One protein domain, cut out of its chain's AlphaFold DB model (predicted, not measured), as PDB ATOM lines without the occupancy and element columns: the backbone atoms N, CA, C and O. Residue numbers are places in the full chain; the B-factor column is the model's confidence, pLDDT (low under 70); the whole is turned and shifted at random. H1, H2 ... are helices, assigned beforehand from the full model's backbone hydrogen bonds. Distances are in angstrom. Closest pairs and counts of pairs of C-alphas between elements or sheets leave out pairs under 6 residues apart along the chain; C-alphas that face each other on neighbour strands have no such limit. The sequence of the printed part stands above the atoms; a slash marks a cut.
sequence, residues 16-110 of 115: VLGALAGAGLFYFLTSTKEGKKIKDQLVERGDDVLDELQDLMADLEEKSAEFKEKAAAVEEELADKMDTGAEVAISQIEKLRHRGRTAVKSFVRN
ATOM      1  N   VAL A  16     172.832  74.940 216.888       85.25
ATOM      2  CA  VAL A  16     173.560  76.092 216.335       85.25
ATOM      3  C   VAL A  16     175.008  76.106 216.825       85.25
ATOM      4  O   VAL A  16     175.927  76.288 216.027       85.25
ATOM      5  N   LEU A  17     175.234  75.868 218.119       89.38
ATOM      6  CA  LEU A  17     176.580  75.814 218.685       89.38
ATOM      7  C   LEU A  17     177.376  74.627 218.124       89.38
ATOM      8  O   LEU A  17     178.551  74.782 217.795       89.38
ATOM      9  N   GLY A  18     176.728  73.474 217.956       87.94
ATOM     10  CA  GLY A  18     177.306  72.292 217.324       87.94
ATOM     11  C   GLY A  18     177.680  72.539 215.863       87.94
ATOM     12  O   GLY A  18     178.791  72.210 215.455       87.94
ATOM     13  N   ALA A  19     176.809  73.195 215.093       88.88
ATOM     14  CA  ALA A  19     177.071  73.560 213.704       88.88
ATOM     15  C   ALA A  19     178.244  74.546 213.584       88.88
ATOM     16  O   ALA A  19     179.116  74.362 212.736       88.88
ATOM     17  N   LEU A  20     178.317  75.555 214.459       89.88
ATOM     18  CA  LEU A  20     179.438  76.499 214.497       89.88
ATOM     19  C   LEU A  20     180.754  75.814 214.883       89.88
ATOM     20  O   LEU A  20     181.779  76.054 214.242       89.88
ATOM     21  N   ALA A  21     180.733  74.942 215.893       91.62
ATOM     22  CA  ALA A  21     181.903  74.170 216.295       91.62
ATOM     23  C   ALA A  21     182.372  73.237 215.166       91.62
ATOM     24  O   ALA A  21     183.558  73.223 214.834       91.62
ATOM     25  N   GLY A  22     181.448  72.520 214.521       90.25
ATOM     26  CA  GLY A  22     181.732  71.643 213.386       90.25
ATOM     27  C   GLY A  22     182.301  72.398 212.184       90.25
ATOM     28  O   GLY A  22     183.327  71.999 211.637       90.25
ATOM     29  N   ALA A  23     181.703  73.533 211.814       88.50
ATOM     30  CA  ALA A  23     182.205  74.390 210.741       88.50
ATOM     31  C   ALA A  23     183.596  74.962 211.060       88.50
ATOM     32  O   ALA A  23     184.459  75.002 210.184       88.50
ATOM     33  N   GLY A  24     183.838  75.355 212.313       90.00
ATOM     34  CA  GLY A  24     185.145  75.814 212.778       90.00
ATOM     35  C   GLY A  24     186.214  74.725 212.683       90.00
ATOM     36  O   GLY A  24     187.296  74.972 212.147       90.00
ATOM     37  N   LEU A  25     185.898  73.504 213.127       87.31
ATOM     38  CA  LEU A  25     186.784  72.344 213.004       87.31
ATOM     39  C   LEU A  25     187.051  71.993 211.538       87.31
ATOM     40  O   LEU A  25     188.204  71.809 211.154       87.31
ATOM     41  N   PHE A  26     186.017  71.967 210.696       86.81
ATOM     42  CA  PHE A  26     186.155  71.704 209.264       86.81
ATOM     43  C   PHE A  26     187.032  72.756 208.577       86.81
ATOM     44  O   PHE A  26     187.942  72.418 207.816       86.81
ATOM     45  N   TYR A  27     186.807  74.037 208.875       87.00
ATOM     46  CA  TYR A  27     187.615  75.133 208.351       87.00
ATOM     47  C   TYR A  27     189.070  75.037 208.821       87.00
ATOM     48  O   TYR A  27     189.990  75.219 208.024       87.00
ATOM     49  N   PHE A  28     189.299  74.698 210.090       87.38
ATOM     50  CA  PHE A  28     190.635  74.493 210.639       87.38
ATOM     51  C   PHE A  28     191.368  73.333 209.950       87.38
ATOM     52  O   PHE A  28     192.516  73.497 209.527       87.38
ATOM     53  N   LEU A  29     190.686  72.199 209.767       85.75
ATOM     54  CA  LEU A  29     191.205  71.006 209.091       85.75
ATOM     55  C   LEU A  29     191.526  71.262 207.610       85.75
ATOM     56  O   LEU A  29     192.491  70.718 207.080       85.75
ATOM     57  N   THR A  30     190.750  72.104 206.926       82.12
ATOM     58  CA  THR A  30     190.931  72.374 205.489       82.12
ATOM     59  C   THR A  30     191.881  73.533 205.191       82.12
ATOM     60  O   THR A  30     192.619  73.477 204.202       82.12
ATOM     61  N   SER A  31     191.906  74.564 206.037       79.88
ATOM     62  CA  SER A  31     192.670  75.794 205.785       79.88
ATOM     63  C   SER A  31     194.098  75.751 206.323       79.88
ATOM     64  O   SER A  31     194.987  76.372 205.740       79.88
ATOM     65  N   THR A  32     194.359  75.025 207.414       82.44
ATOM     66  CA  THR A  32     195.693  74.996 208.034       82.44
ATOM     67  C   THR A  32     196.527  73.811 207.533       82.44
ATOM     68  O   THR A  32     196.004  72.734 207.250       82.44
ATOM     69  N   LYS A  33     197.854  73.983 207.404       77.31
ATOM     70  CA  LYS A  33     198.763  72.892 206.985       77.31
ATOM     71  C   LYS A  33     198.784  71.741 207.998       77.31
ATOM     72  O   LYS A  33     198.861  70.584 207.603       77.31
ATOM     73  N   GLU A  34     198.689  72.070 209.284       78.00
ATOM     74  CA  GLU A  34     198.580  71.092 210.371       78.00
ATOM     75  C   GLU A  34     197.223  70.388 210.350       78.00
ATOM     76  O   GLU A  34     197.169  69.167 210.456       78.00
ATOM     77  N   GLY A  35     196.145  71.130 210.085       76.31
ATOM     78  CA  GLY A  35     194.806  70.586 209.892       76.31
ATOM     79  C   GLY A  35     194.733  69.567 208.759       76.31
ATOM     80  O   GLY A  35     194.123  68.521 208.938       76.31
ATOM     81  N   LYS A  36     195.425  69.799 207.636       77.94
ATOM     82  CA  LYS A  36     195.491  68.820 206.538       77.94
ATOM     83  C   LYS A  36     196.178  67.522 206.959       77.94
ATOM     84  O   LYS A  36     195.677  66.455 206.642       77.94
ATOM     85  N   LYS A  37     197.265  67.607 207.731       81.25
ATOM     86  CA  LYS A  37     197.963  66.422 208.254       81.25
ATOM     87  C   LYS A  37     197.105  65.649 209.259       81.25
ATOM     88  O   LYS A  37     197.101  64.423 209.240       81.25
ATOM     89  N   ILE A  38     196.375  66.362 210.120       80.94
ATOM     90  CA  ILE A  38     195.410  65.757 211.047       80.94
ATOM     91  C   ILE A  38     194.261  65.123 210.261       80.94
ATOM     92  O   ILE A  38     193.867  64.014 210.586       80.94
ATOM     93  N   LYS A  39     193.771  65.771 209.200       78.69
ATOM     94  CA  LYS A  39     192.747  65.219 208.308       78.69
ATOM     95  C   LYS A  39     193.215  63.916 207.665       78.69
ATOM     96  O   LYS A  39     192.464  62.957 207.694       78.69
ATOM     97  N   ASP A  40     194.431  63.869 207.126       79.12
ATOM     98  CA  ASP A  40     194.966  62.652 206.501       79.12
ATOM     99  C   ASP A  40     195.116  61.512 207.522       79.12
ATOM    100  O   ASP A  40     194.703  60.392 207.245       79.12
ATOM    101  N   GLN A  41     195.592  61.799 208.742       79.94
ATOM    102  CA  GLN A  41     195.623  60.797 209.822       79.94
ATOM    103  C   GLN A  41     194.225  60.367 210.278       79.94
ATOM    104  O   GLN A  41     194.028  59.214 210.644       79.94
ATOM    105  N   LEU A  42     193.257  61.284 210.274       79.19
ATOM    106  CA  LEU A  42     191.876  61.002 210.651       79.19
ATOM    107  C   LEU A  42     191.148  60.194 209.575       79.19
ATOM    108  O   LEU A  42     190.267  59.425 209.919       79.19
ATOM    109  N   VAL A  43     191.507  60.353 208.301       79.19
ATOM    110  CA  VAL A  43     191.009  59.514 207.204       79.19
ATOM    111  C   VAL A  43     191.631  58.124 207.295       79.19
ATOM    112  O   VAL A  43     190.899  57.148 207.290       79.19
ATOM    113  N   GLU A  44     192.949  58.027 207.484       78.44
ATOM    114  CA  GLU A  44     193.643  56.735 207.587       78.44
ATOM    115  C   GLU A  44     193.164  55.907 208.790       78.44
ATOM    116  O   GLU A  44     192.929  54.715 208.663       78.44
ATOM    117  N   ARG A  45     192.958  56.542 209.953       76.06
ATOM    118  CA  ARG A  45     192.356  55.891 211.132       76.06
ATOM    119  C   ARG A  45     190.840  55.771 211.040       76.06
ATOM    120  O   ARG A  45     190.249  54.942 211.720       76.06
ATOM    121  N   GLY A  46     190.216  56.653 210.272       71.12
ATOM    122  CA  GLY A  46     188.779  56.689 210.068       71.12
ATOM    123  C   GLY A  46     188.308  55.524 209.221       71.12
ATOM    124  O   GLY A  46     187.237  55.025 209.507       71.12
ATOM    125  N   ASP A  47     189.101  55.064 208.252       67.44
ATOM    126  CA  ASP A  47     188.814  53.864 207.457       67.44
ATOM    127  C   ASP A  47     188.693  52.611 208.347       67.44
ATOM    128  O   ASP A  47     187.682  51.919 208.274       67.44
ATOM    129  N   ASP A  48     189.635  52.389 209.276       68.50
ATOM    130  CA  ASP A  48     189.561  51.276 210.244       68.50
ATOM    131  C   ASP A  48     188.302  51.367 211.134       68.50
ATOM    132  O   ASP A  48     187.635  50.372 211.411       68.50
ATOM    133  N   VAL A  49     187.954  52.580 211.577       66.19
ATOM    134  CA  VAL A  49     186.778  52.812 212.434       66.19
ATOM    135  C   VAL A  49     185.477  52.789 211.623       66.19
ATOM    136  O   VAL A  49     184.429  52.475 212.176       66.19
ATOM    137  N   LEU A  50     185.516  53.110 210.327       64.00
ATOM    138  CA  LEU A  50     184.376  53.060 209.410       64.00
ATOM    139  C   LEU A  50     183.953  51.621 209.129       64.00
ATOM    140  O   LEU A  50     182.754  51.378 209.025       64.00
ATOM    141  N   ASP A  51     184.903  50.687 209.066       67.19
ATOM    142  CA  ASP A  51     184.606  49.256 208.976       67.19
ATOM    143  C   ASP A  51     183.912  48.747 210.254       67.19
ATOM    144  O   ASP A  51     182.887  48.074 210.162       67.19
ATOM    145  N   GLU A  52     184.360  49.143 211.454       66.56
ATOM    146  CA  GLU A  52     183.648  48.821 212.712       66.56
ATOM    147  C   GLU A  52     182.300  49.561 212.844       66.56
ATOM    148  O   GLU A  52     181.329  49.045 213.407       66.56
ATOM    149  N   LEU A  53     182.207  50.776 212.302       59.22
ATOM    150  CA  LEU A  53     180.961  51.534 212.211       59.22
ATOM    151  C   LEU A  53     180.000  50.940 211.192       59.22
ATOM    152  O   LEU A  53     178.826  51.259 211.285       59.22
ATOM    153  N   GLN A  54     180.439  50.126 210.233       62.56
ATOM    154  CA  GLN A  54     179.552  49.534 209.233       62.56
ATOM    155  C   GLN A  54     178.591  48.527 209.880       62.56
ATOM    156  O   GLN A  54     177.393  48.557 209.596       62.56
ATOM    157  N   ASP A  55     179.084  47.726 210.828       65.94
ATOM    158  CA  ASP A  55     178.254  46.883 211.699       65.94
ATOM    159  C   ASP A  55     177.330  47.742 212.578       65.94
ATOM    160  O   ASP A  55     176.123  47.516 212.654       65.94
ATOM    161  N   LEU A  56     177.865  48.817 213.168       60.78
ATOM    162  CA  LEU A  56     177.075  49.744 213.982       60.78
ATOM    163  C   LEU A  56     176.049  50.547 213.159       60.78
ATOM    164  O   LEU A  56     175.042  50.996 213.704       60.78
ATOM    165  N   MET A  57     176.294  50.742 211.862       60.56
ATOM    166  CA  MET A  57     175.419  51.439 210.924       60.56
ATOM    167  C   MET A  57     174.214  50.589 210.553       60.56
ATOM    168  O   MET A  57     173.163  51.167 210.311       60.56
ATOM    169  N   ALA A  58     174.319  49.258 210.561       65.50
ATOM    170  CA  ALA A  58     173.159  48.388 210.377       65.50
ATOM    171  C   ALA A  58     172.154  48.548 211.537       65.50
ATOM    172  O   ALA A  58     170.962  48.749 211.305       65.50
ATOM    173  N   ASP A  59     172.639  48.584 212.783       66.31
ATOM    174  CA  ASP A  59     171.832  48.919 213.969       66.31
ATOM    175  C   ASP A  59     171.348  50.380 213.961       66.31
ATOM    176  O   ASP A  59     170.254  50.713 214.437       66.31
ATOM    177  N   LEU A  60     172.173  51.285 213.429       67.50
ATOM    178  CA  LEU A  60     171.815  52.688 213.298       67.50
ATOM    179  C   LEU A  60     170.766  52.900 212.213       67.50
ATOM    180  O   LEU A  60     169.983  53.823 212.361       67.50
ATOM    181  N   GLU A  61     170.710  52.081 211.163       65.81
ATOM    182  CA  GLU A  61     169.734  52.194 210.081       65.81
ATOM    183  C   GLU A  61     168.319  51.903 210.595       65.81
ATOM    184  O   GLU A  61     167.404  52.694 210.345       65.81
ATOM    185  N   GLU A  62     168.156  50.872 211.428       68.06
ATOM    186  CA  GLU A  62     166.886  50.576 212.103       68.06
ATOM    187  C   GLU A  62     166.463  51.731 213.029       68.06
ATOM    188  O   GLU A  62     165.347  52.249 212.927       68.06
ATOM    189  N   LYS A  63     167.388  52.245 213.853       67.88
ATOM    190  CA  LYS A  63     167.129  53.430 214.693       67.88
ATOM    191  C   LYS A  63     166.956  54.715 213.892       67.88
ATOM    192  O   LYS A  63     166.286  55.636 214.356       67.88
ATOM    193  N   SER A  64     167.548  54.809 212.705       65.12
ATOM    194  CA  SER A  64     167.468  55.985 211.845       65.12
ATOM    195  C   SER A  64     166.076  56.123 211.260       65.12
ATOM    196  O   SER A  64     165.636  57.248 211.073       65.12
ATOM    197  N   ALA A  65     165.351  55.021 211.042       69.75
ATOM    198  CA  ALA A  65     163.955  55.070 210.627       69.75
ATOM    199  C   ALA A  65     163.087  55.756 211.697       69.75
ATOM    200  O   ALA A  65     162.355  56.697 211.386       69.75
ATOM    201  N   GLU A  66     163.253  55.379 212.970       71.31
ATOM    202  CA  GLU A  66     162.586  56.049 214.096       71.31
ATOM    203  C   GLU A  66     163.065  57.497 214.277       71.31
ATOM    204  O   GLU A  66     162.290  58.394 214.621       71.31
ATOM    205  N   PHE A  67     164.353  57.748 214.040       69.31
ATOM    206  CA  PHE A  67     164.926  59.084 214.134       69.31
ATOM    207  C   PHE A  67     164.452  59.992 213.001       69.31
ATOM    208  O   PHE A  67     164.288  61.182 213.226       69.31
ATOM    209  N   LYS A  68     164.195  59.453 211.808       69.56
ATOM    210  CA  LYS A  68     163.728  60.187 210.628       69.56
ATOM    211  C   LYS A  68     162.287  60.650 210.798       69.56
ATOM    212  O   LYS A  68     161.974  61.779 210.437       69.56
ATOM    213  N   GLU A  69     161.440  59.826 211.413       72.88
ATOM    214  CA  GLU A  69     160.079  60.229 211.786       72.88
ATOM    215  C   GLU A  69     160.104  61.366 212.820       72.88
ATOM    216  O   GLU A  69     159.436  62.388 212.656       72.88
ATOM    217  N   LYS A  70     160.956  61.246 213.847       69.25
ATOM    218  CA  LYS A  70     161.133  62.305 214.855       69.25
ATOM    219  C   LYS A  70     161.799  63.556 214.283       69.25
ATOM    220  O   LYS A  70     161.449  64.660 214.682       69.25
ATOM    221  N   ALA A  71     162.732  63.401 213.349       66.38
ATOM    222  CA  ALA A  71     163.411  64.502 212.683       66.38
ATOM    223  C   ALA A  71     162.450  65.290 211.793       66.38
ATOM    224  O   ALA A  71     162.497  66.511 211.833       66.38
ATOM    225  N   ALA A  72     161.534  64.625 211.083       70.88
ATOM    226  CA  ALA A  72     160.512  65.298 210.283       70.88
ATOM    227  C   ALA A  72     159.583  66.167 211.149       70.88
ATOM    228  O   ALA A  72     159.312  67.314 210.806       70.88
ATOM    229  N   ALA A  73     159.160  65.658 212.312       70.81
ATOM    230  CA  ALA A  73     158.366  66.438 213.265       70.81
ATOM    231  C   ALA A  73     159.147  67.639 213.832       70.81
ATOM    232  O   ALA A  73     158.605  68.732 213.982       70.81
ATOM    233  N   VAL A  74     160.439  67.451 214.114       70.81
ATOM    234  CA  VAL A  74     161.318  68.526 214.591       70.81
ATOM    235  C   VAL A  74     161.604  69.551 213.493       70.81
ATOM    236  O   VAL A  74     161.680  70.731 213.812       70.81
ATOM    237  N   GLU A  75     161.740  69.144 212.229       65.31
ATOM    238  CA  GLU A  75     161.907  70.042 211.079       65.31
ATOM    239  C   GLU A  75     160.694  70.953 210.895       65.31
ATOM    240  O   GLU A  75     160.872  72.154 210.701       65.31
ATOM    241  N   GLU A  76     159.478  70.414 211.011       71.75
ATOM    242  CA  GLU A  76     158.247  71.204 210.916       71.75
ATOM    243  C   GLU A  76     158.149  72.227 212.060       71.75
ATOM    244  O   GLU A  76     157.932  73.416 211.819       71.75
ATOM    245  N   GLU A  77     158.425  71.807 213.302       67.88
ATOM    246  CA  GLU A  77     158.491  72.727 214.444       67.88
ATOM    247  C   GLU A  77     159.632  73.753 214.329       67.88
ATOM    248  O   GLU A  77     159.516  74.869 214.844       67.88
ATOM    249  N   LEU A  78     160.749  73.395 213.690       62.00
ATOM    250  CA  LEU A  78     161.858  74.313 213.433       62.00
ATOM    251  C   LEU A  78     161.483  75.350 212.389       62.00
ATOM    252  O   LEU A  78     161.786  76.521 212.593       62.00
ATOM    253  N   ALA A  79     160.858  74.930 211.291       67.44
ATOM    254  CA  ALA A  79     160.455  75.820 210.215       67.44
ATOM    255  C   ALA A  79     159.493  76.894 210.740       67.44
ATOM    256  O   ALA A  79     159.732  78.080 210.531       67.44
ATOM    257  N   ASP A  80     158.492  76.497 211.529       68.56
ATOM    258  CA  ASP A  80     157.514  77.420 212.116       68.56
ATOM    259  C   ASP A  80     158.150  78.397 213.133       68.56
ATOM    260  O   ASP A  80     157.919  79.612 213.096       68.56
ATOM    261  N   LYS A  81     159.052  77.898 213.994       65.62
ATOM    262  CA  LYS A  81     159.793  78.729 214.967       65.62
ATOM    263  C   LYS A  81     160.844  79.626 214.310       65.62
ATOM    264  O   LYS A  81     161.171  80.681 214.856       65.62
ATOM    265  N   MET A  82     161.397  79.228 213.166       57.72
ATOM    266  CA  MET A  82     162.343  80.039 212.404       57.72
ATOM    267  C   MET A  82     161.641  81.147 211.630       57.72
ATOM    268  O   MET A  82     162.172  82.251 211.625       57.72
ATOM    269  N   ASP A  83     160.466  80.910 211.046       61.34
ATOM    270  CA  ASP A  83     159.704  81.954 210.347       61.34
ATOM    271  C   ASP A  83     159.245  83.039 211.338       61.34
ATOM    272  O   ASP A  83     159.594  84.216 211.214       61.34
ATOM    273  N   THR A  84     158.603  82.623 212.434       61.50
ATOM    274  CA  THR A  84     158.157  83.537 213.498       61.50
ATOM    275  C   THR A  84     159.325  84.211 214.230       61.50
ATOM    276  O   THR A  84     159.301  85.416 214.500       61.50
ATOM    277  N   GLY A  85     160.394  83.465 214.526       59.78
ATOM    278  CA  GLY A  85     161.609  83.992 215.144       59.78
ATOM    279  C   GLY A  85     162.372  84.961 214.236       59.78
ATOM    280  O   GLY A  85     162.889  85.972 214.721       59.78
ATOM    281  N   ALA A  86     162.409  84.705 212.925       57.59
ATOM    282  CA  ALA A  86     163.033  85.579 211.939       57.59
ATOM    283  C   ALA A  86     162.245  86.878 211.763       57.59
ATOM    284  O   ALA A  86     162.855  87.947 211.794       57.59
ATOM    285  N   GLU A  87     160.914  86.834 211.667       60.44
ATOM    286  CA  GLU A  87     160.084  88.046 211.610       60.44
ATOM    287  C   GLU A  87     160.270  88.920 212.860       60.44
ATOM    288  O   GLU A  87     160.472  90.140 212.771       60.44
ATOM    289  N   VAL A  88     160.302  88.302 214.047       64.62
ATOM    290  CA  VAL A  88     160.561  89.014 215.306       64.62
ATOM    291  C   VAL A  88     161.977  89.595 215.324       64.62
ATOM    292  O   VAL A  88     162.145  90.768 215.679       64.62
ATOM    293  N   ALA A  89     162.993  88.838 214.906       59.25
ATOM    294  CA  ALA A  89     164.375  89.308 214.844       59.25
ATOM    295  C   ALA A  89     164.547  90.473 213.855       59.25
ATOM    296  O   ALA A  89     165.186  91.472 214.194       59.25
ATOM    297  N   ILE A  90     163.917  90.405 212.678       68.31
ATOM    298  CA  ILE A  90     163.914  91.479 211.676       68.31
ATOM    299  C   ILE A  90     163.285  92.748 212.266       68.31
ATOM    300  O   ILE A  90     163.885  93.824 212.186       68.31
ATOM    301  N   SER A  91     162.144  92.630 212.957       69.00
ATOM    302  CA  SER A  91     161.473  93.779 213.583       69.00
ATOM    303  C   SER A  91     162.324  94.459 214.671       69.00
ATOM    304  O   SER A  91     162.290  95.685 214.841       69.00
ATOM    305  N   GLN A  92     163.130  93.683 215.405       72.12
ATOM    306  CA  GLN A  92     164.051  94.214 216.410       72.12
ATOM    307  C   GLN A  92     165.281  94.861 215.770       72.12
ATOM    308  O   GLN A  92     165.652  95.972 216.159       72.12
ATOM    309  N   ILE A  93     165.872  94.230 214.751       70.94
ATOM    310  CA  ILE A  93     166.998  94.787 213.989       70.94
ATOM    311  C   ILE A  93     166.606  96.127 213.357       70.94
ATOM    312  O   ILE A  93     167.394  97.074 213.386       70.94
ATOM    313  N   GLU A  94     165.382  96.262 212.849       72.06
ATOM    314  CA  GLU A  94     164.902  97.510 212.252       72.06
ATOM    315  C   GLU A  94     164.777  98.641 213.288       72.06
ATOM    316  O   GLU A  94     165.259  99.760 213.064       72.06
ATOM    317  N   LYS A  95     164.248  98.337 214.484       74.50
ATOM    318  CA  LYS A  95     164.214  99.279 215.618       74.50
ATOM    319  C   LYS A  95     165.619  99.687 216.068       74.50
ATOM    320  O   LYS A  95     165.853 100.875 216.319       74.50
ATOM    321  N   LEU A  96     166.564  98.746 216.144       72.31
ATOM    322  CA  LEU A  96     167.966  99.047 216.449       72.31
ATOM    323  C   LEU A  96     168.609  99.914 215.359       72.31
ATOM    324  O   LEU A  96     169.292 100.885 215.682       72.31
ATOM    325  N   ARG A  97     168.350  99.640 214.076       75.62
ATOM    326  CA  ARG A  97     168.887 100.411 212.946       75.62
ATOM    327  C   ARG A  97     168.376 101.853 212.942       75.62
ATOM    328  O   ARG A  97     169.155 102.774 212.690       75.62
ATOM    329  N   HIS A  98     167.099 102.071 213.263       78.00
ATOM    330  CA  HIS A  98     166.517 103.411 213.376       78.00
ATOM    331  C   HIS A  98     167.095 104.196 214.566       78.00
ATOM    332  O   HIS A  98     167.477 105.363 214.425       78.00
ATOM    333  N   ARG A  99     167.234 103.548 215.733       76.94
ATOM    334  CA  ARG A  99     167.874 104.153 216.915       76.94
ATOM    335  C   ARG A  99     169.348 104.467 216.664       76.94
ATOM    336  O   ARG A  99     169.775 105.577 216.958       76.94
ATOM    337  N   GLY A 100     170.089 103.550 216.042       77.19
ATOM    338  CA  GLY A 100     171.486 103.746 215.656       77.19
ATOM    339  C   GLY A 100     171.660 104.910 214.680       77.19
ATOM    340  O   GLY A 100     172.480 105.789 214.916       77.19
ATOM    341  N   ARG A 101     170.824 105.001 213.636       75.62
ATOM    342  CA  ARG A 101     170.832 106.145 212.704       75.62
ATOM    343  C   ARG A 101     170.522 107.473 213.392       75.62
ATOM    344  O   ARG A 101     171.137 108.482 213.062       75.62
ATOM    345  N   THR A 102     169.598 107.481 214.347       76.88
ATOM    346  CA  THR A 102     169.239 108.690 215.101       76.88
ATOM    347  C   THR A 102     170.367 109.119 216.036       76.88
ATOM    348  O   THR A 102     170.706 110.300 216.072       76.88
ATOM    349  N   ALA A 103     170.990 108.160 216.727       74.69
ATOM    350  CA  ALA A 103     172.138 108.388 217.595       74.69
ATOM    351  C   ALA A 103     173.362 108.875 216.807       74.69
ATOM    352  O   ALA A 103     173.987 109.851 217.196       74.69
ATOM    353  N   VAL A 104     173.665 108.275 215.652       74.81
ATOM    354  CA  VAL A 104     174.738 108.756 214.765       74.81
ATOM    355  C   VAL A 104     174.425 110.163 214.261       74.81
ATOM    356  O   VAL A 104     175.300 111.019 214.258       74.81
ATOM    357  N   LYS A 105     173.175 110.454 213.885       68.06
ATOM    358  CA  LYS A 105     172.787 111.785 213.403       68.06
ATOM    359  C   LYS A 105     172.868 112.851 214.499       68.06
ATOM    360  O   LYS A 105     173.269 113.969 214.198       68.06
ATOM    361  N   SER A 106     172.522 112.538 215.750       67.56
ATOM    362  CA  SER A 106     172.701 113.470 216.873       67.56
ATOM    363  C   SER A 106     174.174 113.643 217.248       67.56
ATOM    364  O   SER A 106     174.582 114.761 217.558       67.56
ATOM    365  N   PHE A 107     174.978 112.583 217.138       64.88
ATOM    366  CA  PHE A 107     176.423 112.629 217.367       64.88
ATOM    367  C   PHE A 107     177.139 113.474 216.303       64.88
ATOM    368  O   PHE A 107     177.907 114.365 216.641       64.88
ATOM    369  N   VAL A 108     176.805 113.285 215.022       66.69
ATOM    370  CA  VAL A 108     177.353 114.065 213.897       66.69
ATOM    371  C   VAL A 108     176.853 115.516 213.906       66.69
ATOM    372  O   VAL A 108     177.566 116.411 213.464       66.69
ATOM    373  N   ARG A 109     175.646 115.786 214.428       61.97
ATOM    374  CA  ARG A 109     175.090 117.151 214.507       61.97
ATOM    375  C   ARG A 109     175.676 117.986 215.653       61.97
ATOM    376  O   ARG A 109     175.710 119.204 215.524       61.97
ATOM    377  N   ASN A 110     176.132 117.356 216.742       63.34
ATOM    378  CA  ASN A 110     176.574 118.057 217.955       63.34
ATOM    379  C   ASN A 110     178.033 117.769 218.391       63.34
ATOM    380  O   ASN A 110     178.455 118.326 219.403       63.34
TER     381      ASN A 110
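Overview. This is residues 16 to 110 of the 115 residues of an uncharacterized protein of Candidatus Shapirobacteria bacterium CG09_land_8_20_14_0_10_47_13 (UniProt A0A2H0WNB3). A short helix, H1, turns at a tight corner into one very long helix, H2, which sweeps round in a wide, open hook, with H1 pointing into its hollow. The 95 printed residues hold two named helices, H1 then H2, and no named strand; the class is all helix. The whole is extended, with a radius of gyration of the C-alphas of 23.1 A, and flat, spanning 69 by 41 by 11 A.

Along the chain. H1, residues 16 to 31, begins with C-alpha 16 at (173.560, 76.092, 216.335) and measures 21.8 A. H2, residues 33 to 110, measures 51.5 A from first to last C-alpha, ending at (176.574, 118.057, 217.955).

Arrangement. H1 and H2 touch only at the corner by their tight link, H1 with residues 28 to 30 alone and H2 with residues 35 to 39 alone. Their closest C-alphas, those of Leu 29 and Gly 35, are 3.7 A apart. Their lines are only just about perpendicular, at 72 degrees. H2 has a kink of 61 degrees near residue 58. Every O i to N i+4 pair is within hydrogen-bond range in H1, and 69 of 74 in H2.

Size, cuts and confidence. The C-alphas farthest apart, those of Asp 55 and Asn 110, are 71.5 A apart. Residues 16 to 24 and 41 to 110 stand free. The printed part has no cut. Its mean pLDDT is 72.7, with 45 residues under 70, among them 47 to 65 and 77 to 91.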